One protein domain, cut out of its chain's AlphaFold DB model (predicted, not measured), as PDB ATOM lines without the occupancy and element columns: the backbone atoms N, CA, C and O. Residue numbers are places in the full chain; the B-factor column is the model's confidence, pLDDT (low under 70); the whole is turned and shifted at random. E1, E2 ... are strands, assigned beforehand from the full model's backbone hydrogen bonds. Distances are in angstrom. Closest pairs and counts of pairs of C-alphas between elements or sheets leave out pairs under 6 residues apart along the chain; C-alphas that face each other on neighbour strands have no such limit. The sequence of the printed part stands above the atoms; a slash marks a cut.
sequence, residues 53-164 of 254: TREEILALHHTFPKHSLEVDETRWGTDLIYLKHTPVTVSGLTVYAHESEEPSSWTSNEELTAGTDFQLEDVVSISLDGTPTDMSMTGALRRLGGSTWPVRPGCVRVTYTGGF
ATOM      1  N   THR A  53       7.814 -30.525   5.196       93.56
ATOM      2  CA  THR A  53       7.052 -30.845   3.985       93.56
ATOM      3  C   THR A  53       7.314 -29.789   2.923       93.56
ATOM      4  O   THR A  53       7.261 -28.589   3.196       93.56
ATOM      5  N   ARG A  54       7.637 -30.241   1.717       92.25
ATOM      6  CA  ARG A  54       8.024 -29.402   0.588       92.25
ATOM      7  C   ARG A  54       7.285 -29.858  -0.649       92.25
ATOM      8  O   ARG A  54       7.045 -31.049  -0.820       92.25
ATOM      9  N   GLU A  55       6.962 -28.895  -1.491       93.12
ATOM     10  CA  GLU A  55       6.478 -29.127  -2.841       93.12
ATOM     11  C   GLU A  55       7.580 -28.696  -3.810       93.12
ATOM     12  O   GLU A  55       8.108 -27.586  -3.714       93.12
ATOM     13  N   GLU A  56       7.956 -29.591  -4.716       88.62
ATOM     14  CA  GLU A  56       8.930 -29.335  -5.767       88.62
ATOM     15  C   GLU A  56       8.305 -29.603  -7.127       88.62
ATOM     16  O   GLU A  56       7.714 -30.656  -7.352       88.62
ATOM     17  N   ILE A  57       8.471 -28.654  -8.046       86.69
ATOM     18  CA  ILE A  57       8.148 -28.835  -9.459       86.69
ATOM     19  C   ILE A  57       9.469 -29.042 -10.189       86.69
ATOM     20  O   ILE A  57      10.317 -28.150 -10.256       86.69
ATOM     21  N   LEU A  58       9.648 -30.247 -10.704       84.75
ATOM     22  CA  LEU A  58      10.835 -30.693 -11.408       84.75
ATOM     23  C   LEU A  58      10.530 -30.639 -12.903       84.75
ATOM     24  O   LEU A  58       9.851 -31.510 -13.445       84.75
ATOM     25  N   ALA A  59      11.001 -29.578 -13.556       74.94
ATOM     26  CA  ALA A  59      10.962 -29.481 -15.007       74.94
ATOM     27  C   ALA A  59      12.002 -30.445 -15.593       74.94
ATOM     28  O   ALA A  59      13.188 -30.346 -15.274       74.94
ATOM     29  N   LEU A  60      11.577 -31.361 -16.464       69.25
ATOM     30  CA  LEU A  60      12.456 -32.379 -17.058       69.25
ATOM     31  C   LEU A  60      13.199 -31.871 -18.312       69.25
ATOM     32  O   LEU A  60      13.685 -32.649 -19.130       69.25
ATOM     33  N   HIS A  61      13.329 -30.549 -18.464       58.28
ATOM     34  CA  HIS A  61      14.051 -29.936 -19.575       58.28
ATOM     35  C   HIS A  61      15.574 -29.987 -19.374       58.28
ATOM     36  O   HIS A  61      16.114 -29.439 -18.415       58.28
ATOM     37  N   HIS A  62      16.269 -30.577 -20.351       46.34
ATOM     38  CA  HIS A  62      17.727 -30.766 -20.463       46.34
ATOM     39  C   HIS A  62      18.588 -29.479 -20.533       46.34
ATOM     40  O   HIS A  62      19.668 -29.485 -21.119       46.34
ATOM     41  N   THR A  63      18.166 -28.362 -19.946       43.00
ATOM     42  CA  THR A  63      18.930 -27.105 -19.997       43.00
ATOM     43  C   THR A  63      18.987 -26.440 -18.630       43.00
ATOM     44  O   THR A  63      18.444 -25.360 -18.419       43.00
ATOM     45  N   PHE A  64      19.684 -27.076 -17.686       39.94
ATOM     46  CA  PHE A  64      20.202 -26.349 -16.531       39.94
ATOM     47  C   PHE A  64      21.527 -25.664 -16.910       39.94
ATOM     48  O   PHE A  64      22.389 -26.290 -17.535       39.94
ATOM     49  N   PRO A  65      21.724 -24.379 -16.566       35.44
ATOM     50  CA  PRO A  65      23.008 -23.719 -16.738       35.44
ATOM     51  C   PRO A  65      24.041 -24.377 -15.815       35.44
ATOM     52  O   PRO A  65      23.812 -24.557 -14.623       35.44
ATOM     53  N   LYS A  66      25.190 -24.716 -16.400       37.59
ATOM     54  CA  LYS A  66      26.300 -25.552 -15.902       37.59
ATOM     55  C   LYS A  66      27.024 -25.087 -14.618       37.59
ATOM     56  O   LYS A  66      28.159 -25.485 -14.380       37.59
ATOM     57  N   HIS A  67      26.421 -24.223 -13.806       31.20
ATOM     58  CA  HIS A  67      27.073 -23.571 -12.671       31.20
ATOM     59  C   HIS A  67      26.304 -23.767 -11.365       31.20
ATOM     60  O   HIS A  67      25.745 -22.820 -10.824       31.20
ATOM     61  N   SER A  68      26.265 -24.992 -10.851       36.47
ATOM     62  CA  SER A  68      26.302 -25.307  -9.410       36.47
ATOM     63  C   SER A  68      26.026 -26.795  -9.228       36.47
ATOM     64  O   SER A  68      24.952 -27.267  -9.580       36.47
ATOM     65  N   LEU A  69      27.013 -27.492  -8.655       35.44
ATOM     66  CA  LEU A  69      27.080 -28.942  -8.441       35.44
ATOM     67  C   LEU A  69      27.268 -29.726  -9.748       35.44
ATOM     68  O   LEU A  69      26.504 -29.581 -10.697       35.44
ATOM     69  N   GLU A  70      28.327 -30.538  -9.810       33.56
ATOM     70  CA  GLU A  70      28.498 -31.558 -10.846       33.56
ATOM     71  C   GLU A  70      27.278 -32.481 -10.813       33.56
ATOM     72  O   GLU A  70      27.189 -33.417 -10.021       33.56
ATOM     73  N   VAL A  71      26.299 -32.185 -11.663       40.47
ATOM     74  CA  VAL A  71      25.280 -33.150 -12.039       40.47
ATOM     75  C   VAL A  71      26.016 -34.172 -12.892       40.47
ATOM     76  O   VAL A  71      26.397 -33.891 -14.025       40.47
ATOM     77  N   ASP A  72      26.286 -35.334 -12.307       39.78
ATOM     78  CA  ASP A  72      26.770 -36.518 -13.007       39.78
ATOM     79  C   ASP A  72      25.710 -36.903 -14.059       39.78
ATOM     80  O   ASP A  72      24.747 -37.618 -13.774       39.78
ATOM     81  N   GLU A  73      25.840 -36.349 -15.272       43.44
ATOM     82  CA  GLU A  73      24.941 -36.568 -16.418       43.44
ATOM     83  C   GLU A  73      24.830 -38.062 -16.782       43.44
ATOM     84  O   GLU A  73      23.875 -38.475 -17.436       43.44
ATOM     85  N   THR A  74      25.751 -38.899 -16.292       41.31
ATOM     86  CA  THR A  74      25.736 -40.356 -16.456       41.31
ATOM     87  C   THR A  74      24.860 -41.121 -15.453       41.31
ATOM     88  O   THR A  74      24.656 -42.320 -15.641       41.31
ATOM     89  N   ARG A  75      24.286 -40.476 -14.421       42.31
ATOM     90  CA  ARG A  75      23.407 -41.138 -13.424       42.31
ATOM     91  C   ARG A  75      21.908 -41.077 -13.715       42.31
ATOM     92  O   ARG A  75      21.127 -41.693 -12.987       42.31
ATOM     93  N   TRP A  76      21.495 -40.388 -14.772       46.19
ATOM     94  CA  TRP A  76      20.090 -40.299 -15.164       46.19
ATOM     95  C   TRP A  76      19.766 -41.430 -16.138       46.19
ATOM     96  O   TRP A  76      19.721 -41.247 -17.353       46.19
ATOM     97  N   GLY A  77      19.514 -42.625 -15.601       51.66
ATOM     98  CA  GLY A  77      18.554 -43.492 -16.281       51.66
ATOM     99  C   GLY A  77      17.240 -42.714 -16.395       51.66
ATOM    100  O   GLY A  77      16.880 -42.013 -15.450       51.66
ATOM    101  N   THR A  78      16.525 -42.819 -17.515       62.50
ATOM    102  CA  THR A  78      15.247 -42.122 -17.805       62.50
ATOM    103  C   THR A  78      14.141 -42.321 -16.758       62.50
ATOM    104  O   THR A  78      13.061 -41.736 -16.853       62.50
ATOM    105  N   ASP A  79      14.411 -43.150 -15.755       79.75
ATOM    106  CA  ASP A  79      13.446 -43.703 -14.827       79.75
ATOM    107  C   ASP A  79      13.691 -43.221 -13.390       79.75
ATOM    108  O   ASP A  79      12.876 -43.530 -12.525       79.75
ATOM    109  N   LEU A  80      14.771 -42.469 -13.111       86.62
ATOM    110  CA  LEU A  80      15.101 -41.972 -11.767       86.62
ATOM    111  C   LEU A  80      15.050 -40.442 -11.666       86.62
ATOM    112  O   LEU A  80      15.618 -39.731 -12.490       86.62
ATOM    113  N   ILE A  81      14.430 -39.954 -10.593       88.62
ATOM    114  CA  ILE A  81      14.423 -38.548 -10.178       88.62
ATOM    115  C   ILE A  81      14.957 -38.464  -8.748       88.62
ATOM    116  O   ILE A  81      14.485 -39.193  -7.884       88.62
ATOM    117  N   TYR A  82      15.903 -37.567  -8.471       89.94
ATOM    118  CA  TYR A  82      16.437 -37.368  -7.120       89.94
ATOM    119  C   TYR A  82      15.811 -36.143  -6.458       89.94
ATOM    120  O   TYR A  82      15.845 -35.041  -7.007       89.94
ATOM    121  N   LEU A  83      15.269 -36.338  -5.259       90.25
ATOM    122  CA  LEU A  83      14.758 -35.263  -4.419       90.25
ATOM    123  C   LEU A  83      15.902 -34.581  -3.665       90.25
ATOM    124  O   LEU A  83      16.831 -35.232  -3.190       90.25
ATOM    125  N   LYS A  84      15.833 -33.252  -3.534       88.25
ATOM    126  CA  LYS A  84      16.924 -32.441  -2.965       88.25
ATOM    127  C   LYS A  84      17.126 -32.652  -1.468       88.25
ATOM    128  O   LYS A  84      18.210 -32.392  -0.953       88.25
ATOM    129  N   HIS A  85      16.074 -33.039  -0.753       88.12
ATOM    130  CA  HIS A  85      16.071 -33.060   0.704       88.12
ATOM    131  C   HIS A  85      15.920 -34.482   1.233       88.12
ATOM    132  O   HIS A  85      14.807 -34.964   1.427       88.12
ATOM    133  N   THR A  86      17.050 -35.134   1.495       90.12
ATOM    134  CA  THR A  86      17.088 -36.481   2.076       90.12
ATOM    135  C   THR A  86      17.258 -36.426   3.600       90.12
ATOM    136  O   THR A  86      17.716 -35.412   4.119       90.12
ATOM    137  N   PRO A  87      16.878 -37.464   4.357       91.75
ATOM    138  CA  PRO A  87      16.052 -38.585   3.920       91.75
ATOM    139  C   PRO A  87      14.617 -38.140   3.607       91.75
ATOM    140  O   PRO A  87      14.160 -37.113   4.099       91.75
ATOM    141  N   VAL A  88      13.894 -38.917   2.807       93.06
ATOM    142  CA  VAL A  88      12.504 -38.633   2.418       93.06
ATOM    143  C   VAL A  88      11.569 -39.620   3.098       93.06
ATOM    144  O   VAL A  88      11.729 -40.827   2.945       93.06
ATOM    145  N   THR A  89      10.577 -39.120   3.834       92.75
ATOM    146  CA  THR A  89       9.533 -39.957   4.442       92.75
ATOM    147  C   THR A  89       8.601 -40.495   3.353       92.75
ATOM    148  O   THR A  89       8.119 -39.719   2.531       92.75
ATOM    149  N   VAL A  90       8.310 -41.800   3.368       91.06
ATOM    150  CA  VAL A  90       7.373 -42.428   2.415       91.06
ATOM    151  C   VAL A  90       5.933 -41.969   2.670       91.06
ATOM    152  O   VAL A  90       5.173 -41.710   1.740       91.06
ATOM    153  N   SER A  91       5.552 -41.825   3.941       89.25
ATOM    154  CA  SER A  91       4.260 -41.252   4.330       89.25
ATOM    155  C   SER A  91       4.137 -39.795   3.871       89.25
ATOM    156  O   SER A  91       5.011 -38.969   4.146       89.25
ATOM    157  N   GLY A  92       3.027 -39.479   3.196       87.25
ATOM    158  CA  GLY A  92       2.737 -38.135   2.690       87.25
ATOM    159  C   GLY A  92       3.463 -37.772   1.392       87.25
ATOM    160  O   GLY A  92       3.428 -36.608   1.004       87.25
ATOM    161  N   LEU A  93       4.115 -38.737   0.737       93.00
ATOM    162  CA  LEU A  93       4.681 -38.571  -0.597       93.00
ATOM    163  C   LEU A  93       3.563 -38.607  -1.645       93.00
ATOM    164  O   LEU A  93       2.934 -39.646  -1.839       93.00
ATOM    165  N   THR A  94       3.350 -37.494  -2.340       93.94
ATOM    166  CA  THR A  94       2.461 -37.425  -3.503       93.94
ATOM    167  C   THR A  94       3.253 -37.006  -4.729       93.94
ATOM    168  O   THR A  94       4.114 -36.125  -4.670       93.94
ATOM    169  N   VAL A  95       2.997 -37.680  -5.848       91.81
ATOM    170  CA  VAL A  95       3.712 -37.449  -7.101       91.81
ATOM    171  C   VAL A  95       2.695 -37.293  -8.211       91.81
ATOM    172  O   VAL A  95       1.837 -38.146  -8.397       91.81
ATOM    173  N   TYR A  96       2.830 -36.217  -8.966       90.62
ATOM    174  CA  TYR A  96       2.053 -35.952 -10.163       90.62
ATOM    175  C   TYR A  96       3.019 -35.841 -11.335       90.62
ATOM    176  O   TYR A  96       4.081 -35.226 -11.200       90.62
ATOM    177  N   ALA A  97       2.664 -36.419 -12.475       86.88
ATOM    178  CA  ALA A  97       3.445 -36.304 -13.700       86.88
ATOM    179  C   ALA A  97       2.540 -35.834 -14.833       86.88
ATOM    180  O   ALA A  97       1.519 -36.461 -15.109       86.88
ATOM    181  N   HIS A  98       2.928 -34.742 -15.489       82.81
ATOM    182  CA  HIS A  98       2.129 -34.139 -16.546       82.81
ATOM    183  C   HIS A  98       3.002 -33.709 -17.733       82.81
ATOM    184  O   HIS A  98       4.147 -33.291 -17.557       82.81
ATOM    185  N   GLU A  99       2.456 -33.796 -18.949       77.56
ATOM    186  CA  GLU A  99       3.120 -33.396 -20.208       77.56
ATOM    187  C   GLU A  99       3.009 -31.886 -20.512       77.56
ATOM    188  O   GLU A  99       3.356 -31.446 -21.603       77.56
ATOM    189  N   SER A 100       2.477 -31.093 -19.580       73.12
ATOM    190  CA  SER A 100       2.399 -29.628 -19.670       73.12
ATOM    191  C   SER A 100       3.133 -29.000 -18.499       73.12
ATOM    192  O   SER A 100       3.061 -29.496 -17.371       73.12
ATOM    193  N   GLU A 101       3.772 -27.868 -18.769       66.38
ATOM    194  CA  GLU A 101       4.562 -27.115 -17.801       66.38
ATOM    195  C   GLU A 101       3.708 -26.333 -16.787       66.38
ATOM    196  O   GLU A 101       4.241 -25.929 -15.757       66.38
ATOM    197  N   GLU A 102       2.403 -26.133 -17.032       73.62
ATOM    198  CA  GLU A 102       1.528 -25.310 -16.177       73.62
ATOM    199  C   GLU A 102       0.892 -26.101 -15.007       73.62
ATOM    200  O   GLU A 102      -0.059 -26.859 -15.233       73.62
ATOM    201  N   PRO A 103       1.318 -25.889 -13.738       67.12
ATOM    202  CA  PRO A 103       0.860 -26.668 -12.575       67.12
ATOM    203  C   PRO A 103      -0.607 -26.446 -12.192       67.12
ATOM    204  O   PRO A 103      -1.217 -27.269 -11.513       67.12
ATOM    205  N   SER A 104      -1.182 -25.313 -12.602       71.50
ATOM    206  CA  SER A 104      -2.563 -24.918 -12.301       71.50
ATOM    207  C   SER A 104      -3.610 -25.774 -13.016       71.50
ATOM    208  O   SER A 104      -4.786 -25.703 -12.665       71.50
ATOM    209  N   SER A 105      -3.196 -26.565 -14.008       68.44
ATOM    210  CA  SER A 105      -4.077 -27.434 -14.792       68.44
ATOM    211  C   SER A 105      -4.190 -28.861 -14.246       68.44
ATOM    212  O   SER A 105      -4.978 -29.638 -14.778       68.44
ATOM    213  N   TRP A 106      -3.435 -29.203 -13.194       75.56
ATOM    214  CA  TRP A 106      -3.233 -30.599 -12.812       75.56
ATOM    215  C   TRP A 106      -4.419 -31.162 -12.038       75.56
ATOM    216  O   TRP A 106      -4.839 -30.610 -11.015       75.56
ATOM    217  N   THR A 107      -4.952 -32.281 -12.519       76.56
ATOM    218  CA  THR A 107      -6.124 -32.950 -11.944       76.56
ATOM    219  C   THR A 107      -5.738 -34.194 -11.135       76.56
ATOM    220  O   THR A 107      -4.621 -34.698 -11.230       76.56
ATOM    221  N   SER A 108      -6.668 -34.747 -10.344       75.81
ATOM    222  CA  SER A 108      -6.433 -35.986  -9.576       75.81
ATOM    223  C   SER A 108      -6.122 -37.207 -10.452       75.81
ATOM    224  O   SER A 108      -5.603 -38.196  -9.950       75.81
ATOM    225  N   ASN A 109      -6.434 -37.157 -11.750       74.44
ATOM    226  CA  ASN A 109      -6.157 -38.250 -12.687       74.44
ATOM    227  C   ASN A 109      -4.675 -38.346 -13.085       74.44
ATOM    228  O   ASN A 109      -4.287 -39.306 -13.742       74.44
ATOM    229  N   GLU A 110      -3.863 -37.357 -12.711       82.56
ATOM    230  CA  GLU A 110      -2.423 -37.299 -12.998       82.56
ATOM    231  C   GLU A 110      -1.581 -37.665 -11.768       82.56
ATOM    232  O   GLU A 110      -0.347 -37.660 -11.823       82.56
ATOM    233  N   GLU A 111      -2.247 -37.960 -10.647       91.44
ATOM    234  CA  GLU A 111      -1.604 -38.478  -9.450       91.44
ATOM    235  C   GLU A 111      -1.135 -39.908  -9.700       91.44
ATOM    236  O   GLU A 111      -1.888 -40.784 -10.126       91.44
ATOM    237  N   LEU A 112       0.138 -40.138  -9.426       92.12
ATOM    238  CA  LEU A 112       0.769 -41.432  -9.556       92.12
ATOM    239  C   LEU A 112       0.592 -42.215  -8.254       92.12
ATOM    240  O   LEU A 112       0.692 -41.665  -7.160       92.12
ATOM    241  N   THR A 113       0.376 -43.523  -8.361       93.12
ATOM    242  CA  THR A 113       0.186 -44.405  -7.207       93.12
ATOM    243  C   THR A 113       1.504 -45.052  -6.776       93.12
ATOM    244  O   THR A 113       2.093 -45.848  -7.516       93.12
ATOM    245  N   ALA A 114       1.960 -44.774  -5.553       92.19
ATOM    246  CA  ALA A 114       3.139 -45.431  -4.984       92.19
ATOM    247  C   ALA A 114       2.984 -46.969  -4.984       92.19
ATOM    248  O   ALA A 114       1.931 -47.500  -4.637       92.19
ATOM    249  N   GLY A 115       4.032 -47.690  -5.385       90.12
ATOM    250  CA  GLY A 115       4.059 -49.153  -5.517       90.12
ATOM    251  C   GLY A 115       3.545 -49.696  -6.858       90.12
ATOM    252  O   GLY A 115       3.902 -50.814  -7.223       90.12
ATOM    253  N   THR A 116       2.775 -48.910  -7.617       92.88
ATOM    254  CA  THR A 116       2.283 -49.291  -8.957       92.88
ATOM    255  C   THR A 116       2.972 -48.480 -10.047       92.88
ATOM    256  O   THR A 116       3.512 -49.031 -11.002       92.88
ATOM    257  N   ASP A 117       2.958 -47.161  -9.884       92.94
ATOM    258  CA  ASP A 117       3.440 -46.179 -10.850       92.94
ATOM    259  C   ASP A 117       4.889 -45.772 -10.589       92.94
ATOM    260  O   ASP A 117       5.671 -45.540 -11.511       92.94
ATOM    261  N   PHE A 118       5.252 -45.671  -9.314       93.56
ATOM    262  CA  PHE A 118       6.591 -45.311  -8.882       93.56
ATOM    263  C   PHE A 118       6.917 -45.955  -7.535       93.56
ATOM    264  O   PHE A 118       6.022 -46.346  -6.788       93.56
ATOM    265  N   GLN A 119       8.198 -46.025  -7.202       94.38
ATOM    266  CA  GLN A 119       8.669 -46.365  -5.865       94.38
ATOM    267  C   GLN A 119       9.809 -45.443  -5.457       94.38
ATOM    268  O   GLN A 119      10.554 -44.941  -6.296       94.38
ATOM    269  N   LEU A 120       9.944 -45.232  -4.157       93.25
ATOM    270  CA  LEU A 120      11.113 -44.588  -3.587       93.25
ATOM    271  C   LEU A 120      12.181 -45.673  -3.367       93.25
ATOM    272  O   LEU A 120      11.875 -46.744  -2.849       93.25
ATOM    273  N   GLU A 121      13.408 -45.439  -3.817       92.25
ATOM    274  CA  GLU A 121      14.518 -46.389  -3.692       92.25
ATOM    275  C   GLU A 121      15.175 -46.301  -2.314       92.25
ATOM    276  O   GLU A 121      15.096 -45.272  -1.646       92.25
ATOM    277  N   ASP A 122      15.885 -47.359  -1.919       88.38
ATOM    278  CA  ASP A 122      16.671 -47.404  -0.675       88.38
ATOM    279  C   ASP A 122      15.850 -47.019   0.570       88.38
ATOM    280  O   ASP A 122      16.250 -46.197   1.398       88.38
ATOM    281  N   VAL A 123      14.635 -47.571   0.643       90.12
ATOM    282  CA  VAL A 123      13.728 -47.368   1.770       90.12
ATOM    283  C   VAL A 123      14.168 -48.244   2.934       90.12
ATOM    284  O   VAL A 123      14.213 -49.469   2.837       90.12
ATOM    285  N   VAL A 124      14.447 -47.591   4.053       86.50
ATOM    286  CA  VAL A 124      14.764 -48.195   5.342       86.50
ATOM    287  C   VAL A 124      13.665 -47.862   6.345       86.50
ATOM    288  O   VAL A 124      13.224 -46.716   6.455       86.50
ATOM    289  N   SER A 125      13.223 -48.872   7.092       84.94
ATOM    290  CA  SER A 125      12.256 -48.699   8.177       84.94
ATOM    291  C   SER A 125      12.981 -48.283   9.453       84.94
ATOM    292  O   SER A 125      13.768 -49.047  10.013       84.94
ATOM    293  N   ILE A 126      12.694 -47.078   9.934       80.12
ATOM    294  CA  ILE A 126      13.287 -46.502  11.141       80.12
ATOM    295  C   ILE A 126      12.206 -46.409  12.221       80.12
ATOM    296  O   ILE A 126      11.137 -45.858  11.981       80.12
ATOM    297  N   SER A 127      12.449 -46.936  13.425       76.38
ATOM    298  CA  SER A 127      11.479 -46.804  14.523       76.38
ATOM    299  C   SER A 127      11.487 -45.381  15.095       76.38
ATOM    300  O   SER A 127      12.505 -44.909  15.605       76.38
ATOM    301  N   LEU A 128      10.336 -44.718  15.013       72.94
ATOM    302  CA  LEU A 128      10.020 -43.411  15.574       72.94
ATOM    303  C   LEU A 128       9.068 -43.606  16.756       72.94
ATOM    304  O   LEU A 128       7.902 -43.937  16.551       72.94
ATOM    305  N   ASP A 129       9.552 -43.451  17.986       71.94
ATOM    306  CA  ASP A 129       8.738 -43.615  19.204       71.94
ATOM    307  C   ASP A 129       7.984 -44.961  19.257       71.94
ATOM    308  O   ASP A 129       6.826 -45.054  19.663       71.94
ATOM    309  N   GLY A 130       8.637 -46.029  18.783       75.12
ATOM    310  CA  GLY A 130       8.049 -47.366  18.673       75.12
ATOM    311  C   GLY A 130       7.209 -47.595  17.410       75.12
ATOM    312  O   GLY A 130       6.790 -48.723  17.164       75.12
ATOM    313  N   THR A 131       7.012 -46.574  16.574       79.94
ATOM    314  CA  THR A 131       6.286 -46.661  15.301       79.94
ATOM    315  C   THR A 131       7.267 -46.754  14.129       79.94
ATOM    316  O   THR A 131       8.051 -45.830  13.921       79.94
ATOM    317  N   PRO A 132       7.264 -47.835  13.331       82.19
ATOM    318  CA  PRO A 132       8.109 -47.909  12.144       82.19
ATOM    319  C   PRO A 132       7.721 -46.810  11.147       82.19
ATOM    320  O   PRO A 132       6.555 -46.648  10.798       82.19
ATOM    321  N   THR A 133       8.713 -46.039  10.716       86.44
ATOM    322  CA  THR A 133       8.605 -44.988   9.708       86.44
ATOM    323  C   THR A 133       9.538 -45.329   8.561       86.44
ATOM    324  O   THR A 133      10.754 -45.380   8.735       86.44
ATOM    325  N   ASP A 134       8.965 -45.544   7.386       91.00
ATOM    326  CA  ASP A 134       9.729 -45.831   6.180       91.00
ATOM    327  C   ASP A 134      10.288 -44.538   5.586       91.00
ATOM    328  O   ASP A 134       9.558 -43.564   5.352       91.00
ATOM    329  N   MET A 135      11.600 -44.525   5.354       91.19
ATOM    330  CA  MET A 135      12.315 -43.377   4.813       91.19
ATOM    331  C   MET A 135      13.328 -43.813   3.762       91.19
ATOM    332  O   MET A 135      14.001 -44.819   3.936       91.19
ATOM    333  N   SER A 136      13.483 -43.032   2.699       92.69
ATOM    334  CA  SER A 136      14.568 -43.217   1.735       92.69
ATOM    335  C   SER A 136      15.740 -42.314   2.046       92.69
ATOM    336  O   SER A 136      15.574 -41.098   2.155       92.69
ATOM    337  N   MET A 137      16.931 -42.900   2.122       89.38
ATOM    338  CA  MET A 137      18.171 -42.159   2.355       89.38
ATOM    339  C   MET A 137      18.685 -41.446   1.105       89.38
ATOM    340  O   MET A 137      19.397 -40.455   1.211       89.38
ATOM    341  N   THR A 138      18.311 -41.925  -0.080       89.06
ATOM    342  CA  THR A 138      18.758 -41.356  -1.358       89.06
ATOM    343  C   THR A 138      17.780 -40.331  -1.920       89.06
ATOM    344  O   THR A 138      18.169 -39.506  -2.743       89.06
ATOM    345  N   GLY A 139      16.506 -40.394  -1.512       89.81
ATOM    346  CA  GLY A 139      15.439 -39.585  -2.098       89.81
ATOM    347  C   GLY A 139      15.198 -39.887  -3.580       89.81
ATOM    348  O   GLY A 139      14.638 -39.046  -4.280       89.81
ATOM    349  N   ALA A 140      15.645 -41.043  -4.078       90.75
ATOM    350  CA  ALA A 140      15.522 -41.401  -5.484       90.75
ATOM    351  C   ALA A 140      14.146 -42.018  -5.777       90.75
ATOM    352  O   ALA A 140      13.775 -43.047  -5.220       90.75
ATOM    353  N   LEU A 141      13.388 -41.391  -6.671       91.31
ATOM    354  CA  LEU A 141      12.098 -41.845  -7.176       91.31
ATOM    355  C   LEU A 141      12.297 -42.624  -8.473       91.31
ATOM    356  O   LEU A 141      12.698 -42.049  -9.485       91.31
ATOM    357  N   ARG A 142      11.970 -43.916  -8.458       91.56
ATOM    358  CA  ARG A 142      11.977 -44.789  -9.633       91.56
ATOM    359  C   ARG A 142      10.586 -44.916 -10.234       91.56
ATOM    360  O   ARG A 142       9.640 -45.254  -9.527       91.56
ATOM    361  N   ARG A 143      10.467 -44.734 -11.548       90.56
ATOM    362  CA  ARG A 143       9.262 -45.072 -12.314       90.56
ATOM    363  C   ARG A 143       9.133 -46.595 -12.486       90.56
ATOM    364  O   ARG A 143      10.116 -47.278 -12.766       90.56
ATOM    365  N   LEU A 144       7.932 -47.137 -12.299       88.75
ATOM    366  CA  LEU A 144       7.646 -48.572 -12.400       88.75
ATOM    367  C   LEU A 144       6.931 -48.930 -13.715       88.75
ATOM    368  O   LEU A 144       6.511 -48.068 -14.486       88.75
ATOM    369  N   GLY A 145       6.823 -50.233 -13.993       83.75
ATOM    370  CA  GLY A 145       6.024 -50.749 -15.111       83.75
ATOM    371  C   GLY A 145       6.597 -50.483 -16.507       83.75
ATOM    372  O   GLY A 145       5.839 -50.449 -17.471       83.75
ATOM    373  N   GLY A 146       7.912 -50.257 -16.632       79.38
ATOM    374  CA  GLY A 146       8.565 -49.959 -17.918       79.38
ATOM    375  C   GLY A 146       8.172 -48.604 -18.518       79.38
ATOM    376  O   GLY A 146       8.467 -48.340 -19.681       79.38
ATOM    377  N   SER A 147       7.493 -47.763 -17.737       80.00
ATOM    378  CA  SER A 147       7.223 -46.374 -18.091       80.00
ATOM    379  C   SER A 147       8.446 -45.520 -17.765       80.00
ATOM    380  O   SER A 147       9.144 -45.793 -16.791       80.00
ATOM    381  N   THR A 148       8.673 -44.463 -18.537       82.94
ATOM    382  CA  THR A 148       9.697 -43.449 -18.250       82.94
ATOM    383  C   THR A 148       9.044 -42.213 -17.639       82.94
ATOM    384  O   THR A 148       7.839 -41.998 -17.805       82.94
ATOM    385  N   TRP A 149       9.819 -41.366 -16.960       85.25
ATOM    386  CA  TRP A 149       9.328 -40.028 -16.619       85.25
ATOM    387  C   TRP A 149       9.058 -39.209 -17.902       85.25
ATOM    388  O   TRP A 149       9.665 -39.497 -18.938       85.25
ATOM    389  N   PRO A 150       8.146 -38.216 -17.882       78.44
ATOM    390  CA  PRO A 150       7.839 -37.403 -19.063       78.44
ATOM    391  C   PRO A 150       9.087 -36.729 -19.662       78.44
ATOM    392  O   PRO A 150       9.776 -35.975 -18.989       78.44
ATOM    393  N   VAL A 151       9.388 -36.973 -20.942       67.25
ATOM    394  CA  VAL A 151      10.662 -36.550 -21.576       67.25
ATOM    395  C   VAL A 151      10.556 -35.279 -22.437       67.25
ATOM    396  O   VAL A 151      11.560 -34.804 -22.965       67.25
ATOM    397  N   ARG A 152       9.347 -34.742 -22.654       58.94
ATOM    398  CA  ARG A 152       9.069 -33.575 -23.520       58.94
ATOM    399  C   ARG A 152       7.964 -32.720 -22.894       58.94
ATOM    400  O   ARG A 152       7.070 -33.310 -22.299       58.94
ATOM    401  N   PRO A 153       8.044 -31.384 -23.036       60.50
ATOM    402  CA  PRO A 153       7.884 -30.401 -21.950       60.50
ATOM    403  C   PRO A 153       7.001 -30.878 -20.806       60.50
ATOM    404  O   PRO A 153       5.833 -30.536 -20.698       60.50
ATOM    405  N   GLY A 154       7.591 -31.727 -19.972       70.81
ATOM    406  CA  GLY A 154       6.901 -32.385 -18.885       70.81
ATOM    407  C   GLY A 154       7.448 -31.914 -17.554       70.81
ATOM    408  O   GLY A 154       8.645 -31.641 -17.404       70.81
ATOM    409  N   CYS A 155       6.555 -31.851 -16.581       82.06
ATOM    410  CA  CYS A 155       6.872 -31.494 -15.215       82.06
ATOM    411  C   CYS A 155       6.428 -32.624 -14.291       82.06
ATOM    412  O   CYS A 155       5.384 -33.251 -14.487       82.06
ATOM    413  N   VAL A 156       7.220 -32.855 -13.251       87.69
ATOM    414  CA  VAL A 156       6.850 -33.728 -12.139       87.69
ATOM    415  C   VAL A 156       6.708 -32.857 -10.902       87.69
ATOM    416  O   VAL A 156       7.658 -32.184 -10.514       87.69
ATOM    417  N   ARG A 157       5.525 -32.843 -10.287       89.88
ATOM    418  CA  ARG A 157       5.302 -32.192  -8.986       89.88
ATOM    419  C   ARG A 157       5.371 -33.266  -7.932       89.88
ATOM    420  O   ARG A 157       4.620 -34.237  -7.984       89.88
ATOM    421  N   VAL A 158       6.258 -33.066  -6.978       91.75
ATOM    422  CA  VAL A 158       6.444 -33.960  -5.848       91.75
ATOM    423  C   VAL A 158       6.177 -33.165  -4.587       91.75
ATOM    424  O   VAL A 158       6.872 -32.184  -4.327       91.75
ATOM    425  N   THR A 159       5.221 -33.611  -3.782       94.38
ATOM    426  CA  THR A 159       5.084 -33.144  -2.403       94.38
ATOM    427  C   THR A 159       5.604 -34.230  -1.486       94.38
ATOM    428  O   THR A 159       5.168 -35.375  -1.552       94.38
ATOM    429  N   TYR A 160       6.589 -33.896  -0.659       94.38
ATOM    430  CA  TYR A 160       7.277 -34.869   0.176       94.38
ATOM    431  C   TYR A 160       7.754 -34.246   1.483       94.38
ATOM    432  O   TYR A 160       7.937 -33.034   1.589       94.38
ATOM    433  N   THR A 161       7.970 -35.080   2.497       93.94
ATOM    434  CA  THR A 161       8.542 -34.641   3.774       93.94
ATOM    435  C   THR A 161       9.989 -35.101   3.863       93.94
ATOM    436  O   THR A 161      10.252 -36.292   4.036       93.94
ATOM    437  N   GLY A 162      10.914 -34.152   3.719       91.69
ATOM    438  CA  GLY A 162      12.355 -34.392   3.779       91.69
ATOM    439  C   GLY A 162      12.952 -34.021   5.136       91.69
ATOM    440  O   GLY A 162      12.473 -33.088   5.783       91.69
ATOM    441  N   GLY A 163      14.016 -34.716   5.530       89.19
ATOM    442  CA  GLY A 163      14.802 -34.472   6.737       89.19
ATOM    443  C   GLY A 163      14.452 -35.361   7.930       89.19
ATOM    444  O   GLY A 163      13.537 -36.182   7.876       89.19
ATOM    445  N   PHE A 164      15.201 -35.190   9.019       85.25
ATOM    446  CA  PHE A 164      15.019 -35.954  10.255       85.25
ATOM    447  C   PHE A 164      14.157 -35.235  11.290       85.25
ATOM    448  O   PHE A 164      14.149 -34.007  11.385       85.25
TER     449      PHE A 164
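AT A GLANCE: This is residues 53 to 164 of the 254 residues of an uncharacterized protein of Porticoccaceae bacterium (UniProt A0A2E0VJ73). A strongly twisted sheet of five strands has its E1, E8 and E3 part partly covered on one face by a small sheet of E2, E7 and E4, while the hairpin of E5 and E6 makes one end of the length. A loop, residues 63 to 76, sticks out from this body. The printed part has 112 residues with eight named strands, E1 to E8 in order along the chain, and no named helix; the class is all strand, with under half of the residues, 48, in named elements. The large sheet runs E1 - E8 - E3 - E6 - E5 and the small one E2 - E7 - E4, both antiparallel. The whole is compact, with a radius of gyration of the C-alphas of 14.5 A, and spans 44 by 35 by 27 A.

IN THESE COORDINATES: E1, residues 53 to 59, begins at C-alpha 53 (7.052, -30.845, 3.985) and is 19.4 A long. E2 is residues 80 to 82. E3, residues 88 to 98, is the longest strand by residues, 22.1 A from first to last C-alpha, and bends by 99 degrees at residue 91. E4, residues 118 to 120, runs on into E5, residues 123 to 128, across a break of 2 residues at 55 degrees. E5 is 14.8 A long, and E6, residues 131 to 136, is 16.3 A long. E7, residues 140 to 143, begins at C-alpha 140 (15.522, -41.401, -5.484). E8, residues 155 to 162, is 20.0 A long, bends by 52 degrees at residue 159 and ends at C-alpha 162 (12.355, -34.392, 3.779).

HOW THE PARTS SIT: E1, an edge strand, is antiparallel to E8 at 156 degrees, with N 56 and O 158 2.8 A apart, within hydrogen-bond range. E8 is antiparallel to E3, with N 96 and O 157 at 2.8 A and N 89 and O 161 at 2.9 A. E3 is antiparallel to E6 through its residues 88 to 90, with N 88 and O 136 at 2.8 A. E6 and the edge strand E5 form a hairpin, with N 133 and O 126 at 2.7 A. In the small sheet, E7 is the inner strand: N 141 and O 81 of E2 are 2.7 A apart, and N 142 and O 119 of E4 are 2.8 A apart. The closest C-alphas of E3 and E4 are those of Val 90 and Leu 120, 7.4 A apart. Among the pairs that are apart are E2 and E8, and E3 and E7.

THE WHOLE: The C-alphas farthest apart are those of Pro 65 and Gly 130, 45.1 A. The printed part has no cut. The links E1 to E2, E3 to E4 and E7 to E8 are long; in the second, residues 111 to 112 pair antiparallel with residues 95 to 96 of E3. The mean pLDDT of the printed part is 78.2, with residues 60 to 78, 101, 103, 105 and 151 to 153 under 70.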